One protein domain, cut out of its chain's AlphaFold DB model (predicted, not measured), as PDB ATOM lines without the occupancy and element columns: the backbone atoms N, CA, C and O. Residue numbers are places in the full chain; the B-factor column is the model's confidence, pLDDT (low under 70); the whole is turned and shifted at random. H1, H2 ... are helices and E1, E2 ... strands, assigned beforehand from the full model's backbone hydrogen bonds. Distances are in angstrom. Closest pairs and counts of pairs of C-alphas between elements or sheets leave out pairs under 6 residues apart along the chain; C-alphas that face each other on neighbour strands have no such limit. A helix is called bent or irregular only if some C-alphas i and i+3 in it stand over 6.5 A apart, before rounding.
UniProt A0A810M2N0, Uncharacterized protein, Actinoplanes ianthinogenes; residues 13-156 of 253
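What this domain is: This is residues 13 to 156 of the 253 residues of an uncharacterized protein of Actinoplanes ianthinogenes (UniProt A0A810M2N0). Amid much loop, two small sheets, E1-E2-E3-E4 and E7-E8-E9, face each other as a sandwich, while hairpin E5-E6 lies far out at one end. The printed part has 144 residues, under half in named elements, mostly strand, ordered E1 to E6, H1, E7 to E9. Each sheet is antiparallel; the whole is compact, radius of gyration 16.7 A, spanning 54 by 47 by 29 A.

How they stand to each other: E1 (residues 13 to 16), E2 (41 to 47), E3 (60 to 66) and E4 (75 to 77) form a meander, each the antiparallel neighbour of the one before; N 13 and O 44 are 2.9 A apart, N 43 and O 64 2.8 A, N 65 and O 76 2.8 A. E5 (88 to 91) and E6 (97 to 99) are a hairpin, N 89 to O 98 2.8 A. H1 (105 to 110) is irregular, C-alphas 107 and 110 being 7.4 A apart, with 0 of 2 O i to N i+4 and 2 of 3 O i to N i+3 pairs within hydrogen-bond range. E7 (124 to 127), E8 (132 to 141) and E9 (147 to 155) form a twisted meander, N 125 to O 134 3.0 A, N 135 to O 152 2.8 A. The closest C-alphas of E2 and E9, Val 46 and Ser 148, are 6.6 A apart.

Where its parts are: E1 begins at C-alpha 13 (212.605, -45.019, 22.402). E8 measures 27.6 A; E9, 26.7 A, ends at C-alpha 155 (227.267, -48.039, 25.233).

The domain as a whole: The farthest C-alphas, Asp 18 and Asp 94, are 54.4 A apart. The printed part has no cut. Links E1 to E2, E2 to E3 and H1 to E7 are long. Residue 53 is under pLDDT 70.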
ATOM      1  N   ILE A  13     211.381 -45.803  22.611       91.56
ATOM      2  CA  ILE A  13     212.605 -45.019  22.402       91.56
ATOM      3  C   ILE A  13     213.239 -45.369  21.053       91.56
ATOM      4  O   ILE A  13     213.162 -46.511  20.607       91.56
ATOM      5  N   THR A  14     213.909 -44.392  20.447       94.81
ATOM      6  CA  THR A  14     214.711 -44.568  19.230       94.81
ATOM      7  C   THR A  14     216.165 -44.255  19.554       94.81
ATOM      8  O   THR A  14     216.456 -43.225  20.165       94.81
ATOM      9  N   VAL A  15     217.072 -45.142  19.157       96.06
ATOM     10  CA  VAL A  15     218.523 -44.971  19.256       96.06
ATOM     11  C   VAL A  15     219.070 -44.864  17.843       96.06
ATOM     12  O   VAL A  15     219.107 -45.857  17.123       96.06
ATOM     13  N   THR A  16     219.478 -43.665  17.444       97.31
ATOM     14  CA  THR A  16     220.087 -43.433  16.130       97.31
ATOM     15  C   THR A  16     221.521 -43.953  16.102       97.31
ATOM     16  O   THR A  16     222.287 -43.752  17.047       97.31
ATOM     17  N   LEU A  17     221.870 -44.643  15.019       96.31
ATOM     18  CA  LEU A  17     223.202 -45.167  14.753       96.31
ATOM     19  C   LEU A  17     223.975 -44.136  13.929       96.31
ATOM     20  O   LEU A  17     223.801 -44.020  12.716       96.31
ATOM     21  N   ASP A  18     224.841 -43.372  14.592       90.50
ATOM     22  CA  ASP A  18     225.673 -42.374  13.921       90.50
ATOM     23  C   ASP A  18     226.651 -43.053  12.945       90.50
ATOM     24  O   ASP A  18     227.605 -43.740  13.340       90.50
ATOM     25  N   GLY A  19     226.406 -42.832  11.651       92.69
ATOM     26  CA  GLY A  19     227.123 -43.484  10.553       92.69
ATOM     27  C   GLY A  19     226.514 -44.813  10.088       92.69
ATOM     28  O   GLY A  19     227.129 -45.474   9.257       92.69
ATOM     29  N   GLY A  20     225.327 -45.174  10.585       94.75
ATOM     30  CA  GLY A  20     224.600 -46.394  10.237       94.75
ATOM     31  C   GLY A  20     225.047 -47.633  11.013       94.75
ATOM     32  O   GLY A  20     225.971 -47.594  11.830       94.75
ATOM     33  N   ASP A  21     224.354 -48.739  10.752       95.94
ATOM     34  CA  ASP A  21     224.648 -50.061  11.298       95.94
ATOM     35  C   ASP A  21     226.046 -50.555  10.890       95.94
ATOM     36  O   ASP A  21     226.405 -50.588   9.712       95.94
ATOM     37  N   ARG A  22     226.832 -50.957  11.892       96.69
ATOM     38  CA  ARG A  22     228.218 -51.430  11.765       96.69
ATOM     39  C   ARG A  22     228.338 -52.950  11.705       96.69
ATOM     40  O   ARG A  22     229.454 -53.472  11.719       96.69
ATOM     41  N   SER A  23     227.212 -53.661  11.690       95.00
ATOM     42  CA  SER A  23     227.161 -55.116  11.538       95.00
ATOM     43  C   SER A  23     227.874 -55.547  10.253       95.00
ATOM     44  O   SER A  23     227.846 -54.844   9.242       95.00
ATOM     45  N   ALA A  24     228.548 -56.698  10.289       93.62
ATOM     46  CA  ALA A  24     229.208 -57.224   9.099       93.62
ATOM     47  C   ALA A  24     228.178 -57.547   8.006       93.62
ATOM     48  O   ALA A  24     227.072 -57.993   8.307       93.62
ATOM     49  N   ALA A  25     228.560 -57.359   6.741       90.81
ATOM     50  CA  ALA A  25     227.711 -57.758   5.627       90.81
ATOM     51  C   ALA A  25     227.462 -59.274   5.657       90.81
ATOM     52  O   ALA A  25     228.377 -60.060   5.911       90.81
ATOM     53  N   CYS A  26     226.230 -59.667   5.355       92.56
ATOM     54  CA  CYS A  26     225.798 -61.052   5.231       92.56
ATOM     55  C   CYS A  26     224.896 -61.201   3.995       92.56
ATOM     56  O   CYS A  26     224.431 -60.206   3.435       92.56
ATOM     57  N   ASP A  27     224.684 -62.441   3.548       92.88
ATOM     58  CA  ASP A  27     223.848 -62.749   2.386       92.88
ATOM     59  C   ASP A  27     222.472 -63.277   2.838       92.88
ATOM     60  O   ASP A  27     222.387 -64.418   3.301       92.88
ATOM     61  N   PRO A  28     221.386 -62.493   2.678       90.31
ATOM     62  CA  PRO A  28     220.045 -62.905   3.089       90.31
ATOM     63  C   PRO A  28     219.472 -64.043   2.235       90.31
ATOM     64  O   PRO A  28     218.476 -64.652   2.615       90.31
ATOM     65  N   SER A  29     220.075 -64.351   1.080       90.50
ATOM     66  CA  SER A  29     219.686 -65.512   0.273       90.50
ATOM     67  C   SER A  29     220.306 -66.822   0.768       90.50
ATOM     68  O   SER A  29     219.799 -67.897   0.448       90.50
ATOM     69  N   ALA A  30     221.380 -66.738   1.559       93.31
ATOM     70  CA  ALA A  30     222.099 -67.888   2.100       93.31
ATOM     71  C   ALA A  30     221.804 -68.138   3.588       93.31
ATOM     72  O   ALA A  30     221.905 -69.279   4.037       93.31
ATOM     73  N   ASP A  31     221.448 -67.095   4.343       91.50
ATOM     74  CA  ASP A  31     221.186 -67.166   5.781       91.50
ATOM     75  C   ASP A  31     219.858 -66.471   6.137       91.50
ATOM     76  O   ASP A  31     219.756 -65.249   5.998       91.50
ATOM     77  N   PRO A  32     218.840 -67.203   6.629       88.75
ATOM     78  CA  PRO A  32     217.560 -66.607   7.008       88.75
ATOM     79  C   PRO A  32     217.639 -65.681   8.234       88.75
ATOM     80  O   PRO A  32     216.692 -64.936   8.478       88.75
ATOM     81  N   TYR A  33     218.736 -65.703   8.997       89.81
ATOM     82  CA  TYR A  33     218.970 -64.796  10.127       89.81
ATOM     83  C   TYR A  33     219.735 -63.525   9.732       89.81
ATOM     84  O   TYR A  33     219.991 -62.664  10.577       89.81
ATOM     85  N   CYS A  34     220.097 -63.390   8.456       92.19
ATOM     86  CA  CYS A  34     220.773 -62.213   7.942       92.19
ATOM     87  C   CYS A  34     219.779 -61.079   7.659       92.19
ATOM     88  O   CYS A  34     218.893 -61.195   6.814       92.19
ATOM     89  N   ASP A  35     219.996 -59.935   8.306       92.56
ATOM     90  CA  ASP A  35     219.156 -58.744   8.157       92.56
ATOM     91  C   ASP A  35     219.499 -57.876   6.933       92.56
ATOM     92  O   ASP A  35     218.814 -56.887   6.659       92.56
ATOM     93  N   GLY A  36     220.569 -58.218   6.206       92.31
ATOM     94  CA  GLY A  36     221.076 -57.485   5.042       92.31
ATOM     95  C   GLY A  36     221.720 -56.125   5.355       92.31
ATOM     96  O   GLY A  36     222.214 -55.467   4.437       92.31
ATOM     97  N   GLY A  37     221.751 -55.706   6.622       93.12
ATOM     98  CA  GLY A  37     222.337 -54.449   7.082       93.12
ATOM     99  C   GLY A  37     221.683 -53.168   6.540       93.12
ATOM    100  O   GLY A  37     220.573 -53.143   6.001       93.12
ATOM    101  N   GLY A  38     222.407 -52.055   6.705       94.19
ATOM    102  CA  GLY A  38     221.988 -50.735   6.220       94.19
ATOM    103  C   GLY A  38     220.872 -50.091   7.045       94.19
ATOM    104  O   GLY A  38     220.050 -49.367   6.488       94.19
ATOM    105  N   TYR A  39     220.816 -50.386   8.343       97.12
ATOM    106  CA  TYR A  39     219.866 -49.778   9.272       97.12
ATOM    107  C   TYR A  39     220.405 -48.475   9.859       97.12
ATOM    108  O   TYR A  39     221.614 -48.297  10.021       97.12
ATOM    109  N   ASP A  40     219.490 -47.577  10.205       97.69
ATOM    110  CA  ASP A  40     219.807 -46.242  10.715       97.69
ATOM    111  C   ASP A  40     219.584 -46.129  12.224       97.69
ATOM    112  O   ASP A  40     220.173 -45.274  12.881       97.69
ATOM    113  N   ASN A  41     218.703 -46.959  12.789       97.62
ATOM    114  CA  ASN A  41     218.317 -46.862  14.190       97.62
ATOM    115  C   ASN A  41     218.017 -48.232  14.799       97.62
ATOM    116  O   ASN A  41     217.691 -49.185  14.097       97.62
ATOM    117  N   TYR A  42     217.987 -48.261  16.129       97.94
ATOM    118  CA  TYR A  42     217.185 -49.202  16.902       97.94
ATOM    119  C   TYR A  42     215.920 -48.524  17.434       97.94
ATOM    120  O   TYR A  42     215.974 -47.377  17.879       97.94
ATOM    121  N   THR A  43     214.801 -49.242  17.467       96.62
ATOM    122  CA  THR A  43     213.585 -48.854  18.191       96.62
ATOM    123  C   THR A  43     213.269 -49.869  19.282       96.62
ATOM    124  O   THR A  43     213.505 -51.064  19.125       96.62
ATOM    125  N   LEU A  44     212.775 -49.375  20.419       95.62
ATOM    126  CA  LEU A  44     212.254 -50.188  21.514       95.62
ATOM    127  C   LEU A  44     210.833 -49.735  21.792       95.62
ATOM    128  O   LEU A  44     210.642 -48.623  22.284       95.62
ATOM    129  N   GLU A  45     209.861 -50.587  21.502       94.12
ATOM    130  CA  GLU A  45     208.439 -50.256  21.561       94.12
ATOM    131  C   GLU A  45     207.703 -51.208  22.496       94.12
ATOM    132  O   GLU A  45     207.933 -52.416  22.484       94.12
ATOM    133  N   VAL A  46     206.812 -50.676  23.333       92.88
ATOM    134  CA  VAL A  46     205.979 -51.520  24.195       92.88
ATOM    135  C   VAL A  46     204.780 -52.003  23.396       92.88
ATOM    136  O   VAL A  46     203.946 -51.205  22.970       92.88
ATOM    137  N   VAL A  47     204.671 -53.318  23.249       92.19
ATOM    138  CA  VAL A  47     203.563 -53.969  22.558       92.19
ATOM    139  C   VAL A  47     202.655 -54.621  23.591       92.19
ATOM    140  O   VAL A  47     203.099 -55.439  24.398       92.19
ATOM    141  N   ASP A  48     201.378 -54.245  23.577       89.62
ATOM    142  CA  ASP A  48     200.358 -54.824  24.449       89.62
ATOM    143  C   ASP A  48     199.332 -55.606  23.631       89.62
ATOM    144  O   ASP A  48     198.801 -55.123  22.627       89.62
ATOM    145  N   ARG A  49     199.016 -56.816  24.089       86.19
ATOM    146  CA  ARG A  49     198.004 -57.666  23.479       86.19
ATOM    147  C   ARG A  49     196.623 -57.230  23.947       86.19
ATOM    148  O   ARG A  49     196.174 -57.539  25.054       86.19
ATOM    149  N   MET A  50     195.892 -56.575  23.058       79.25
ATOM    150  CA  MET A  50     194.508 -56.178  23.282       79.25
ATOM    151  C   MET A  50     193.539 -57.277  22.828       79.25
ATOM    152  O   MET A  50     192.972 -57.243  21.739       79.25
ATOM    153  N   GLY A  51     193.321 -58.265  23.697       75.62
ATOM    154  CA  GLY A  51     192.293 -59.290  23.504       75.62
ATOM    155  C   GLY A  51     192.661 -60.390  22.502       75.62
ATOM    156  O   GLY A  51     193.829 -60.736  22.326       75.62
ATOM    157  N   PHE A  52     191.638 -61.019  21.918       70.75
ATOM    158  CA  PHE A  52     191.802 -62.158  21.007       70.75
ATOM    159  C   PHE A  52     192.109 -61.747  19.561       70.75
ATOM    160  O   PHE A  52     192.723 -62.536  18.856       70.75
ATOM    161  N   ASP A  53     191.780 -60.513  19.167       68.75
ATOM    162  CA  ASP A  53     191.958 -60.003  17.795       68.75
ATOM    163  C   ASP A  53     193.306 -59.277  17.590       68.75
ATOM    164  O   ASP A  53     193.489 -58.536  16.627       68.75
ATOM    165  N   SER A  54     194.258 -59.439  18.515       75.50
ATOM    166  CA  SER A  54     195.612 -58.891  18.362       75.50
ATOM    167  C   SER A  54     196.419 -59.706  17.353       75.50
ATOM    168  O   SER A  54     196.434 -60.932  17.419       75.50
ATOM    169  N   PHE A  55     197.131 -59.020  16.459       78.75
ATOM    170  CA  PHE A  55     197.970 -59.658  15.438       78.75
ATOM    171  C   PHE A  55     199.261 -60.268  15.998       78.75
ATOM    172  O   PHE A  55     199.816 -61.173  15.382       78.75
ATOM    173  N   THR A  56     199.711 -59.816  17.173       82.38
ATOM    174  CA  THR A  56     200.735 -60.517  17.956       82.38
ATOM    175  C   THR A  56     200.078 -61.325  19.079       82.38
ATOM    176  O   THR A  56     199.177 -60.814  19.762       82.38
ATOM    177  N   PRO A  57     200.487 -62.588  19.296       87.88
ATOM    178  CA  PRO A  57     199.969 -63.379  20.398       87.88
ATOM    179  C   PRO A  57     200.582 -63.001  21.756       87.88
ATOM    180  O   PRO A  57     200.088 -63.516  22.765       87.88
ATOM    181  N   ASP A  58     201.574 -62.104  21.792       90.88
ATOM    182  CA  ASP A  58     202.404 -61.801  22.964       90.88
ATOM    183  C   ASP A  58     202.331 -60.324  23.424       90.88
ATOM    184  O   ASP A  58     201.688 -59.481  22.796       90.88
ATOM    185  N   SER A  59     202.924 -59.994  24.578       93.31
ATOM    186  CA  SER A  59     203.037 -58.628  25.112       93.31
ATOM    187  C   SER A  59     204.371 -58.392  25.808       93.31
ATOM    188  O   SER A  59     204.648 -58.981  26.853       93.31
ATOM    189  N   GLY A  60     205.133 -57.418  25.328       94.94
ATOM    190  CA  GLY A  60     206.499 -57.191  25.778       94.94
ATOM    191  C   GLY A  60     207.118 -55.954  25.151       94.94
ATOM    192  O   GLY A  60     206.420 -54.988  24.839       94.94
ATOM    193  N   VAL A  61     208.438 -55.981  24.990       96.62
ATOM    194  CA  VAL A  61     209.181 -54.936  24.283       96.62
ATOM    195  C   VAL A  61     209.634 -55.477  22.933       96.62
ATOM    196  O   VAL A  61     210.400 -56.436  22.875       96.62
ATOM    197  N   LEU A  62     209.173 -54.843  21.859       96.69
ATOM    198  CA  LEU A  62     209.687 -55.055  20.514       96.69
ATOM    199  C   LEU A  62     210.984 -54.263  20.372       96.69
ATOM    200  O   LEU A  62     210.966 -53.037  20.460       96.69
ATOM    201  N   LEU A  63     212.093 -54.964  20.163       97.81
ATOM    202  CA  LEU A  63     213.365 -54.370  19.777       97.81
ATOM    203  C   LEU A  63     213.568 -54.622  18.285       97.81
ATOM    204  O   LEU A  63     213.516 -55.769  17.846       97.81
ATOM    205  N   ALA A  64     213.809 -53.574  17.504       97.38
ATOM    206  CA  ALA A  64     214.021 -53.719  16.069       97.38
ATOM    207  C   ALA A  64     215.071 -52.745  15.543       97.38
ATOM    208  O   ALA A  64     215.197 -51.628  16.043       97.38
ATOM    209  N   LYS A  65     215.800 -53.148  14.503       97.62
ATOM    210  CA  LYS A  65     216.549 -52.218  13.657       97.62
ATOM    211  C   LYS A  65     215.590 -51.581  12.653       97.62
ATOM    212  O   LYS A  65     214.716 -52.264  12.126       97.62
ATOM    213  N   THR A  66     215.732 -50.289  12.374       97.31
ATOM    214  CA  THR A  66     214.854 -49.554  11.445       97.31
ATOM    215  C   THR A  66     215.645 -48.633  10.525       97.31
ATOM    216  O   THR A  66     216.700 -48.113  10.896       97.31
ATOM    217  N   LYS A  67     215.122 -48.428   9.316       96.75
ATOM    218  CA  LYS A  67     215.609 -47.440   8.347       96.75
ATOM    219  C   LYS A  67     214.753 -46.177   8.406       96.75
ATOM    220  O   LYS A  67     213.557 -46.240   8.676       96.75
ATOM    221  N   ASN A  68     215.359 -45.028   8.126       94.50
ATOM    222  CA  ASN A  68     214.660 -43.742   8.059       94.50
ATOM    223  C   ASN A  68     213.813 -43.604   6.786       94.50
ATOM    224  O   ASN A  68     212.829 -42.866   6.768       94.50
ATOM    225  N   ALA A  69     214.217 -44.293   5.718       92.62
ATOM    226  CA  ALA A  69     213.496 -44.357   4.456       92.62
ATOM    227  C   ALA A  69     212.875 -45.744   4.266       92.62
ATOM    228  O   ALA A  69     213.451 -46.755   4.672       92.62
ATOM    229  N   ASP A  70     211.720 -45.782   3.606       88.94
ATOM    230  CA  ASP A  70     211.048 -47.025   3.240       88.94
ATOM    231  C   ASP A  70     211.847 -47.755   2.149       88.94
ATOM    232  O   ASP A  70     211.757 -47.451   0.959       88.94
ATOM    233  N   ASN A  71     212.711 -48.670   2.589       88.62
ATOM    234  CA  ASN A  71     213.543 -49.507   1.740       88.62
ATOM    235  C   ASN A  71     213.596 -50.924   2.318       88.62
ATOM    236  O   ASN A  71     214.311 -51.177   3.290       88.62
ATOM    237  N   ALA A  72     212.823 -51.833   1.726       87.75
ATOM    238  CA  ALA A  72     212.618 -53.178   2.246       87.75
ATOM    239  C   ALA A  72     213.928 -54.004   2.341       87.75
ATOM    240  O   ALA A  72     214.732 -53.979   1.408       87.75
ATOM    241  N   PRO A  73     214.132 -54.772   3.431       89.56
ATOM    242  CA  PRO A  73     213.373 -54.706   4.682       89.56
ATOM    243  C   PRO A  73     213.630 -53.368   5.402       89.56
ATOM    244  O   PRO A  73     214.779 -52.972   5.602       89.56
ATOM    245  N   PHE A  74     212.556 -52.650   5.753       92.94
ATOM    246  CA  PHE A  74     212.641 -51.338   6.419       92.94
ATOM    247  C   PHE A  74     212.780 -51.468   7.944       92.94
ATOM    248  O   PHE A  74     213.261 -50.551   8.609       92.94
ATOM    249  N   ILE A  75     212.351 -52.612   8.482       94.88
ATOM    250  CA  ILE A  75     212.402 -52.989   9.888       94.88
ATOM    251  C   ILE A  75     212.899 -54.428   9.994       94.88
ATOM    252  O   ILE A  75     212.515 -55.281   9.193       94.88
ATOM    253  N   TRP A  76     213.734 -54.687  10.991       95.31
ATOM    254  CA  TRP A  76     214.212 -56.018  11.329       95.31
ATOM    255  C   TRP A  76     214.077 -56.256  12.823       95.31
ATOM    256  O   TRP A  76     214.753 -55.610  13.627       95.31
ATOM    257  N   THR A  77     213.182 -57.164  13.196       96.12
ATOM    258  CA  THR A  77     212.957 -57.536  14.592       96.12
ATOM    259  C   THR A  77     214.168 -58.284  15.130       96.12
ATOM    260  O   THR A  77     214.609 -59.272  14.548       96.12
ATOM    261  N   VAL A  78     214.689 -57.826  16.264       97.19
ATOM    262  CA  VAL A  78     215.625 -58.617  17.058       97.19
ATOM    263  C   VAL A  78     214.802 -59.644  17.821       97.19
ATOM    264  O   VAL A  78     213.957 -59.276  18.635       97.19
ATOM    265  N   ASP A  79     215.039 -60.915  17.533       95.94
ATOM    266  CA  ASP A  79     214.303 -62.016  18.138       95.94
ATOM    267  C   ASP A  79     214.897 -62.390  19.503       95.94
ATOM    268  O   ASP A  79     216.065 -62.776  19.601       95.94
ATOM    269  N   ALA A  80     214.098 -62.253  20.563       97.12
ATOM    270  CA  ALA A  80     214.462 -62.689  21.909       97.12
ATOM    271  C   ALA A  80     214.485 -64.224  22.062       97.12
ATOM    272  O   ALA A  80     214.988 -64.728  23.063       97.12
ATOM    273  N   ASN A  81     213.948 -64.957  21.087       95.25
ATOM    274  CA  ASN A  81     213.805 -66.406  21.050       95.25
ATOM    275  C   ASN A  81     214.226 -66.955  19.667       95.25
ATOM    276  O   ASN A  81     213.430 -67.595  18.993       95.25
ATOM    277  N   PRO A  82     215.489 -66.763  19.233       92.56
ATOM    278  CA  PRO A  82     215.911 -66.984  17.841       92.56
ATOM    279  C   PRO A  82     215.899 -68.452  17.374       92.56
ATOM    280  O   PRO A  82     216.159 -68.742  16.201       92.56
ATOM    281  N   GLN A  83     215.671 -69.399  18.284       92.81
ATOM    282  CA  GLN A  83     215.422 -70.795  17.936       92.81
ATOM    283  C   GLN A  83     214.157 -70.952  17.076       92.81
ATOM    284  O   GLN A  83     213.267 -70.113  17.098       92.81
ATOM    285  N   ASP A  84     214.034 -72.077  16.369       93.12
ATOM    286  CA  ASP A  84     212.754 -72.445  15.754       93.12
ATOM    287  C   ASP A  84     211.669 -72.554  16.842       93.12
ATOM    288  O   ASP A  84     211.848 -73.264  17.838       93.12
ATOM    289  N   ILE A  85     210.541 -71.870  16.638       92.94
ATOM    290  CA  ILE A  85     209.393 -71.867  17.553       92.94
ATOM    291  C   ILE A  85     208.737 -73.258  17.696       92.94
ATOM    292  O   ILE A  85     207.898 -73.476  18.574       92.94
ATOM    293  N   ASP A  86     209.079 -74.209  16.819       93.19
ATOM    294  CA  ASP A  86     208.618 -75.604  16.822       93.19
ATOM    295  C   ASP A  86     207.079 -75.745  16.806       93.19
ATOM    296  O   ASP A  86     206.465 -76.700  17.306       93.19
ATOM    297  N   LYS A  87     206.399 -74.787  16.175       93.31
ATOM    298  CA  LYS A  87     204.938 -74.755  16.107       93.31
ATOM    299  C   LYS A  87     204.428 -75.452  14.854       93.31
ATOM    300  O   LYS A  87     204.919 -75.223  13.754       93.31
ATOM    301  N   VAL A  88     203.415 -76.304  15.017       95.31
ATOM    302  CA  VAL A  88     202.718 -76.925  13.880       95.31
ATOM    303  C   VAL A  88     201.980 -75.840  13.104       95.31
ATOM    304  O   VAL A  88     201.182 -75.099  13.676       95.31
ATOM    305  N   ASP A  89     202.262 -75.767  11.811       94.31
ATOM    306  CA  ASP A  89     201.540 -74.940  10.856       94.31
ATOM    307  C   ASP A  89     200.249 -75.652  10.427       94.31
ATOM    308  O   ASP A  89     199.141 -75.181  10.681       94.31
ATOM    309  N   PHE A  90     200.392 -76.858   9.875       94.56
ATOM    310  CA  PHE A  90     199.273 -77.698   9.457       94.56
ATOM    311  C   PHE A  90     199.603 -79.186   9.591       94.56
ATOM    312  O   PHE A  90     200.740 -79.579   9.841       94.56
ATOM    313  N   VAL A  91     198.584 -80.028   9.431       97.38
ATOM    314  CA  VAL A  91     198.714 -81.488   9.433       97.38
ATOM    315  C   VAL A  91     198.321 -82.001   8.053       97.38
ATOM    316  O   VAL A  91     197.273 -81.627   7.526       97.38
ATOM    317  N   LEU A  92     199.176 -82.825   7.451       95.75
ATOM    318  CA  LEU A  92     198.914 -83.452   6.158       95.75
ATOM    319  C   LEU A  92     197.757 -84.467   6.253       95.75
ATOM    320  O   LEU A  92     197.449 -84.950   7.345       95.75
ATOM    321  N   PRO A  93     197.124 -84.852   5.126       97.62
ATOM    322  CA  PRO A  93     196.064 -85.865   5.129       97.62
ATOM    323  C   PRO A  93     196.484 -87.226   5.707       97.62
ATOM    324  O   PRO A  93     195.633 -87.980   6.170       97.62
ATOM    325  N   ASP A  94     197.782 -87.539   5.687       96.88
ATOM    326  CA  ASP A  94     198.358 -88.754   6.276       96.88
ATOM    327  C   ASP A  94     198.617 -88.649   7.794       96.88
ATOM    328  O   ASP A  94     199.073 -89.611   8.411       96.88
ATOM    329  N   GLY A  95     198.308 -87.501   8.406       96.94
ATOM    330  CA  GLY A  95     198.497 -87.230   9.829       96.94
ATOM    331  C   GLY A  95     199.851 -86.615  10.193       96.94
ATOM    332  O   GLY A  95     200.059 -86.293  11.363       96.94
ATOM    333  N   THR A  96     200.761 -86.411   9.237       97.75
ATOM    334  CA  THR A  96     202.093 -85.850   9.506       97.75
ATOM    335  C   THR A  96     202.010 -84.350   9.822       97.75
ATOM    336  O   THR A  96     201.558 -83.576   8.971       97.75
ATOM    337  N   PRO A  97     202.472 -83.887  11.001       97.00
ATOM    338  CA  PRO A  97     202.548 -82.462  11.303       97.00
ATOM    339  C   PRO A  97     203.648 -81.781  10.483       97.00
ATOM    340  O   PRO A  97     204.779 -82.259  10.442       97.00
ATOM    341  N   GLN A  98     203.328 -80.643   9.879       96.25
ATOM    342  CA  GLN A  98     204.286 -79.740   9.247       96.25
ATOM    343  C   GLN A  98     204.507 -78.540  10.163       96.25
ATOM    344  O   GLN A  98     203.546 -77.938  10.645       96.25
ATOM    345  N   LYS A  99     205.770 -78.226  10.453       95.25
ATOM    346  CA  LYS A  99     206.153 -77.108  11.322       95.25
ATOM    347  C   LYS A  99     206.259 -75.813  10.520       95.25
ATOM    348  O   LYS A  99     206.517 -75.846   9.317       95.25
ATOM    349  N   MET A 100     206.057 -74.683  11.190       94.69
ATOM    350  CA  MET A 100     206.368 -73.373  10.624       94.69
ATOM    351  C   MET A 100     207.846 -73.361  10.231       94.69
ATOM    352  O   MET A 100     208.698 -73.738  11.024       94.69
ATOM    353  N   THR A 101     208.155 -72.982   8.995       92.31
ATOM    354  CA  THR A 101     209.544 -72.985   8.514       92.31
ATOM    355  C   THR A 101     210.288 -71.761   9.047       92.31
ATOM    356  O   THR A 101     209.682 -70.708   9.260       92.31
ATOM    357  N   ILE A 102     211.600 -71.877   9.249       90.56
ATOM    358  CA  ILE A 102     212.470 -70.719   9.485       90.56
ATOM    359  C   ILE A 102     212.322 -69.740   8.304       90.56
ATOM    360  O   ILE A 102     212.389 -70.145   7.144       90.56
ATOM    361  N   GLY A 103     212.079 -68.461   8.601       86.75
ATOM    362  CA  GLY A 103     211.761 -67.420   7.613       86.75
ATOM    363  C   GLY A 103     210.263 -67.121   7.457       86.75
ATOM    364  O   GLY A 103     209.901 -66.120   6.842       86.75
ATOM    365  N   ASP A 104     209.377 -67.932   8.045       91.38
ATOM    366  CA  ASP A 104     207.971 -67.558   8.212       91.38
ATOM    367  C   ASP A 104     207.840 -66.471   9.292       91.38
ATOM    368  O   ASP A 104     208.399 -66.600  10.380       91.38
ATOM    369  N   TYR A 105     207.070 -65.409   9.035       88.69
ATOM    370  CA  TYR A 105     206.895 -64.303   9.990       88.69
ATOM    371  C   TYR A 105     206.335 -64.755  11.347       88.69
ATOM    372  O   TYR A 105     206.545 -64.087  12.358       88.69
ATOM    373  N   ARG A 106     205.619 -65.887  11.392       92.75
ATOM    374  CA  ARG A 106     205.054 -66.452  12.622       92.75
ATOM    375  C   ARG A 106     206.121 -66.993  13.566       92.75
ATOM    376  O   ARG A 106     205.794 -67.167  14.739       92.75
ATOM    377  N   GLN A 107     207.355 -67.195  13.094       93.69
ATOM    378  CA  GLN A 107     208.511 -67.457  13.957       93.69
ATOM    379  C   GLN A 107     208.681 -66.339  14.997       93.69
ATOM    380  O   GLN A 107     208.968 -66.624  16.142       93.69
ATOM    381  N   LEU A 108     208.334 -65.089  14.662       93.75
ATOM    382  CA  LEU A 108     208.440 -63.944  15.576       93.75
ATOM    383  C   LEU A 108     207.289 -63.839  16.599       93.75
ATOM    384  O   LEU A 108     207.098 -62.790  17.218       93.75
ATOM    385  N   SER A 109     206.475 -64.886  16.764       93.38
ATOM    386  CA  SER A 109     205.319 -64.861  17.675       93.38
ATOM    387  C   SER A 109     205.709 -64.745  19.152       93.38
ATOM    388  O   SER A 109     204.877 -64.314  19.950       93.38
ATOM    389  N   ASP A 110     206.929 -65.132  19.517       93.94
ATOM    390  CA  ASP A 110     207.522 -65.043  20.856       93.94
ATOM    391  C   ASP A 110     208.793 -64.172  20.880       93.94
ATOM    392  O   ASP A 110     209.575 -64.225  21.827       93.94
ATOM    393  N   ALA A 111     208.977 -63.312  19.874       95.38
ATOM    394  CA  ALA A 111     210.175 -62.484  19.733       95.38
ATOM    395  C   ALA A 111     210.272 -61.315  20.728       95.38
ATOM    396  O   ALA A 111     211.314 -60.665  20.816       95.38
ATOM    397  N   LEU A 112     209.196 -60.987  21.453       96.94
ATOM    398  CA  LEU A 112     209.181 -59.826  22.341       96.94
ATOM    399  C   LEU A 112     210.016 -60.080  23.596       96.94
ATOM    400  O   LEU A 112     209.888 -61.106  24.256       96.94
ATOM    401  N   PHE A 113     210.818 -59.090  23.983       97.94
ATOM    402  CA  PHE A 113     211.637 -59.153  25.190       97.94
ATOM    403  C   PHE A 113     210.791 -58.960  26.450       97.94
ATOM    404  O   PHE A 113     209.923 -58.077  26.519       97.94
ATOM    405  N   HIS A 114     211.106 -59.719  27.502       97.44
ATOM    406  CA  HIS A 114     210.374 -59.700  28.767       97.44
ATOM    407  C   HIS A 114     211.280 -59.466  29.972       97.44
ATOM    408  O   HIS A 114     212.285 -60.133  30.157       97.44
ATOM    409  N   ALA A 115     210.856 -58.590  30.887       96.25
ATOM    410  CA  ALA A 115     211.589 -58.341  32.125       96.25
ATOM    411  C   ALA A 115     211.655 -59.590  33.029       96.25
ATOM    412  O   ALA A 115     210.621 -60.128  33.435       96.25
ATOM    413  N   GLY A 116     212.870 -59.956  33.447       94.75
ATOM    414  CA  GLY A 116     213.135 -60.983  34.459       94.75
ATOM    415  C   GLY A 116     213.746 -62.274  33.906       94.75
ATOM    416  O   GLY A 116     213.594 -62.609  32.746       94.75
ATOM    417  N   THR A 117     214.431 -63.031  34.763       92.25
ATOM    418  CA  THR A 117     215.282 -64.183  34.379       92.25
ATOM    419  C   THR A 117     214.531 -65.478  34.055       92.25
ATOM    420  O   THR A 117     215.148 -66.497  33.760       92.25
ATOM    421  N   ARG A 118     213.204 -65.488  34.198       90.00
ATOM    422  CA  ARG A 118     212.332 -66.666  34.008       90.00
ATOM    423  C   ARG A 118     210.992 -66.256  33.405       90.00
ATOM    424  O   ARG A 118     209.938 -66.730  33.819       90.00
ATOM    425  N   SER A 119     211.041 -65.291  32.500       92.94
ATOM    426  CA  SER A 119     209.886 -64.751  31.785       92.94
ATOM    427  C   SER A 119     209.508 -65.575  30.548       92.94
ATOM    428  O   SER A 119     208.440 -65.341  29.992       92.94
ATOM    429  N   GLY A 120     210.354 -66.529  30.138       92.44
ATOM    430  CA  GLY A 120     210.191 -67.294  28.895       92.44
ATOM    431  C   GLY A 120     210.689 -66.559  27.646       92.44
ATOM    432  O   GLY A 120     210.409 -67.001  26.544       92.44
ATOM    433  N   SER A 121     211.385 -65.437  27.821       95.88
ATOM    434  CA  SER A 121     212.003 -64.652  26.754       95.88
ATOM    435  C   SER A 121     213.209 -63.909  27.330       95.88
ATOM    436  O   SER A 121     213.284 -63.696  28.547       95.88
ATOM    437  N   GLU A 122     214.157 -63.522  26.486       97.81
ATOM    438  CA  GLU A 122     215.295 -62.722  26.919       97.81
ATOM    439  C   GLU A 122     214.859 -61.354  27.474       97.81
ATOM    440  O   GLU A 122     213.809 -60.792  27.139       97.81
ATOM    441  N   PHE A 123     215.682 -60.801  28.365       97.38
ATOM    442  CA  PHE A 123     215.463 -59.479  28.969       97.38
ATOM    443  C   PHE A 123     216.528 -58.459  28.555       97.38
ATOM    444  O   PHE A 123     216.452 -57.295  28.955       97.38
ATOM    445  N   GLU A 124     217.535 -58.878  27.794       97.50
ATOM    446  CA  GLU A 124     218.637 -58.032  27.357       97.50
ATOM    447  C   GLU A 124     219.168 -58.466  25.989       97.50
ATOM    448  O   GLU A 124     219.063 -59.628  25.614       97.50
ATOM    449  N   TYR A 125     219.733 -57.520  25.239       98.25
ATOM    450  CA  TYR A 125     220.346 -57.775  23.936       98.25
ATOM    451  C   TYR A 125     221.648 -56.992  23.806       98.25
ATOM    452  O   TYR A 125     221.683 -55.783  24.053       98.25
ATOM    453  N   VAL A 126     222.719 -57.681  23.414       98.06
ATOM    454  CA  VAL A 126     224.040 -57.088  23.194       98.06
ATOM    455  C   VAL A 126     224.321 -57.044  21.705       98.06
ATOM    456  O   VAL A 126     224.415 -58.084  21.060       98.06
ATOM    457  N   ASP A 127     224.566 -55.843  21.195       97.44
ATOM    458  CA  ASP A 127     225.141 -55.658  19.875       97.44
ATOM    459  C   ASP A 127     226.583 -55.166  19.999       97.44
ATOM    460  O   ASP A 127     226.875 -54.006  20.312       97.44
ATOM    461  N   VAL A 128     227.511 -56.083  19.737       97.50
ATOM    462  CA  VAL A 128     228.944 -55.801  19.773       97.50
ATOM    463  C   VAL A 128     229.369 -54.897  18.617       97.50
ATOM    464  O   VAL A 128     230.246 -54.056  18.824       97.50
ATOM    465  N   ALA A 129     228.761 -55.027  17.436       96.19
ATOM    466  CA  ALA A 129     229.140 -54.271  16.247       96.19
ATOM    467  C   ALA A 129     228.796 -52.785  16.405       96.19
ATOM    468  O   ALA A 129     229.648 -51.919  16.186       96.19
ATOM    469  N   ASN A 130     227.589 -52.491  16.897       96.81
ATOM    470  CA  ASN A 130     227.166 -51.119  17.189       96.81
ATOM    471  C   ASN A 130     227.542 -50.634  18.594       96.81
ATOM    472  O   ASN A 130     227.286 -49.480  18.931       96.81
ATOM    473  N   ARG A 131     228.204 -51.474  19.402       96.38
ATOM    474  CA  ARG A 131     228.674 -51.137  20.757       96.38
ATOM    475  C   ARG A 131     227.531 -50.752  21.699       96.38
ATOM    476  O   ARG A 131     227.695 -49.855  22.526       96.38
ATOM    477  N   LEU A 132     226.401 -51.453  21.620       97.06
ATOM    478  CA  LEU A 132     225.203 -51.198  22.421       97.06
ATOM    479  C   LEU A 132     224.800 -52.414  23.263       97.06
ATOM    480  O   LEU A 132     225.034 -53.563  22.901       97.06
ATOM    481  N   HIS A 133     224.168 -52.147  24.403       97.75
ATOM    482  CA  HIS A 133     223.499 -53.153  25.223       97.75
ATOM    483  C   HIS A 133     222.153 -52.603  25.689       97.75
ATOM    484  O   HIS A 133     222.092 -51.548  26.330       97.75
ATOM    485  N   PHE A 134     221.088 -53.312  25.338       98.19
ATOM    486  CA  PHE A 134     219.695 -52.983  25.611       98.19
ATOM    487  C   PHE A 134     219.159 -53.831  26.761       98.19
ATOM    488  O   PHE A 134     219.500 -55.005  26.872       98.19
ATOM    489  N   TYR A 135     218.282 -53.254  27.581       97.44
ATOM    490  CA  TYR A 135     217.693 -53.916  28.740       97.44
ATOM    491  C   TYR A 135     216.195 -53.665  28.850       97.44
ATOM    492  O   TYR A 135     215.734 -52.527  28.741       97.44
ATOM    493  N   VAL A 136     215.469 -54.714  29.221       97.44
ATOM    494  CA  VAL A 136     214.064 -54.706  29.628       97.44
ATOM    495  C   VAL A 136     214.003 -55.016  31.124       97.44
ATOM    496  O   VAL A 136     214.176 -56.146  31.570       97.44
ATOM    497  N   LEU A 137     213.813 -53.974  31.932       95.00
ATOM    498  CA  LEU A 137     214.150 -53.989  33.360       95.00
ATOM    499  C   LEU A 137     212.957 -54.292  34.268       95.00
ATOM    500  O   LEU A 137     213.069 -55.013  35.262       95.00
ATOM    501  N   GLU A 138     211.803 -53.697  33.972       93.44
ATOM    502  CA  GLU A 138     210.626 -53.817  34.828       93.44
ATOM    503  C   GLU A 138     209.346 -53.682  34.021       93.44
ATOM    504  O   GLU A 138     209.196 -52.732  33.260       93.44
ATOM    505  N   ARG A 139     208.405 -54.602  34.245       93.44
ATOM    506  CA  ARG A 139     207.047 -54.540  33.704       93.44
ATOM    507  C   ARG A 139     206.105 -53.910  34.720       93.44
ATOM    508  O   ARG A 139     206.085 -54.320  35.880       93.44
ATOM    509  N   ARG A 140     205.255 -52.986  34.276       92.56
ATOM    510  CA  ARG A 140     204.188 -52.384  35.081       92.56
ATOM    511  C   ARG A 140     202.878 -52.394  34.309       92.56
ATOM    512  O   ARG A 140     202.858 -52.158  33.106       92.56
ATOM    513  N   ARG A 141     201.780 -52.646  35.018       91.25
ATOM    514  CA  ARG A 141     200.432 -52.325  34.545       91.25
ATOM    515  C   ARG A 141     199.797 -51.376  35.539       91.25
ATOM    516  O   ARG A 141     199.850 -51.631  36.743       91.25
ATOM    517  N   ASP A 142     199.260 -50.274  35.043       89.75
ATOM    518  CA  ASP A 142     198.560 -49.324  35.895       89.75
ATOM    519  C   ASP A 142     197.140 -49.820  36.233       89.75
ATOM    520  O   ASP A 142     196.696 -50.885  35.796       89.75
ATOM    521  N   ARG A 143     196.401 -49.038  37.025       90.25
ATOM    522  CA  ARG A 143     195.024 -49.372  37.424       90.25
ATOM    523  C   ARG A 143     194.030 -49.437  36.253       90.25
ATOM    524  O   ARG A 143     192.955 -49.998  36.424       90.25
ATOM    525  N   HIS A 144     194.359 -48.835  35.111       86.44
ATOM    526  CA  HIS A 144     193.548 -48.874  33.893       86.44
ATOM    527  C   HIS A 144     193.967 -50.028  32.969       86.44
ATOM    528  O   HIS A 144     193.340 -50.246  31.936       86.44
ATOM    529  N   GLY A 145     194.999 -50.787  33.352       86.69
ATOM    530  CA  GLY A 145     195.517 -51.927  32.608       86.69
ATOM    531  C   GLY A 145     196.609 -51.579  31.599       86.69
ATOM    532  O   GLY A 145     197.087 -52.499  30.936       86.69
ATOM    533  N   VAL A 146     197.044 -50.316  31.506       87.56
ATOM    534  CA  VAL A 146     198.053 -49.868  30.533       87.56
ATOM    535  C   VAL A 146     199.398 -50.512  30.846       87.56
ATOM    536  O   VAL A 146     199.943 -50.329  31.940       87.56
ATOM    537  N   LEU A 147     199.930 -51.272  29.886       90.19
ATOM    538  CA  LEU A 147     201.256 -51.873  29.964       90.19
ATOM    539  C   LEU A 147     202.341 -50.818  29.761       90.19
ATOM    540  O   LEU A 147     202.304 -50.029  28.825       90.19
ATOM    541  N   SER A 148     203.341 -50.835  30.630       91.81
ATOM    542  CA  SER A 148     204.554 -50.041  30.475       91.81
ATOM    543  C   SER A 148     205.764 -50.850  30.913       91.81
ATOM    544  O   SER A 148     205.678 -51.695  31.810       91.81
ATOM    545  N   TYR A 149     206.900 -50.568  30.284       93.75
ATOM    546  CA  TYR A 149     208.185 -51.123  30.672       93.75
ATOM    547  C   TYR A 149     209.162 -50.018  31.043       93.75
ATOM    548  O   TYR A 149     209.174 -48.942  30.448       93.75
ATOM    549  N   GLN A 150     210.012 -50.304  32.023       93.94
ATOM    550  CA  GLN A 150     211.275 -49.601  32.162       93.94
ATOM    551  C   GLN A 150     212.301 -50.298  31.271       93.94
ATOM    552  O   GLN A 150     212.549 -51.492  31.436       93.94
ATOM    553  N   VAL A 151     212.903 -49.541  30.358       95.06
ATOM    554  CA  VAL A 151     213.991 -50.000  29.491       95.06
ATOM    555  C   VAL A 151     215.230 -49.141  29.712       95.06
ATOM    556  O   VAL A 151     215.134 -48.021  30.221       95.06
ATOM    557  N   ALA A 152     216.394 -49.662  29.344       94.38
ATOM    558  CA  ALA A 152     217.638 -48.905  29.328       94.38
ATOM    559  C   ALA A 152     218.499 -49.322  28.140       94.38
ATOM    560  O   ALA A 152     218.410 -50.452  27.667       94.38
ATOM    561  N   VAL A 153     219.357 -48.411  27.692       94.88
ATOM    562  CA  VAL A 153     220.381 -48.681  26.683       94.88
ATOM    563  C   VAL A 153     221.683 -48.092  27.189       94.88
ATOM    564  O   VAL A 153     221.693 -46.984  27.731       94.88
ATOM    565  N   ARG A 154     222.783 -48.819  27.023       93.19
ATOM    566  CA  ARG A 154     224.122 -48.291  27.287       93.19
ATOM    567  C   ARG A 154     225.059 -48.559  26.125       93.19
ATOM    568  O   ARG A 154     224.895 -49.534  25.397       93.19
ATOM    569  N   SER A 155     226.093 -47.731  26.039       92.69
ATOM    570  CA  SER A 155     227.267 -48.039  25.233       92.69
ATOM    571  C   SER A 155     228.109 -49.133  25.905       92.69
ATOM    572  O   SER A 155     228.161 -49.259  27.136       92.69
ATOM    573  N   LEU A 156     228.785 -49.932  25.088       94.12
ATOM    574  CA  LEU A 156     229.809 -50.875  25.517       94.12
ATOM    575  C   LEU A 156     231.185 -50.206  25.695       94.12
ATOM    576  O   LEU A 156     232.095 -50.858  26.208       94.12
TER     577      LEU A 156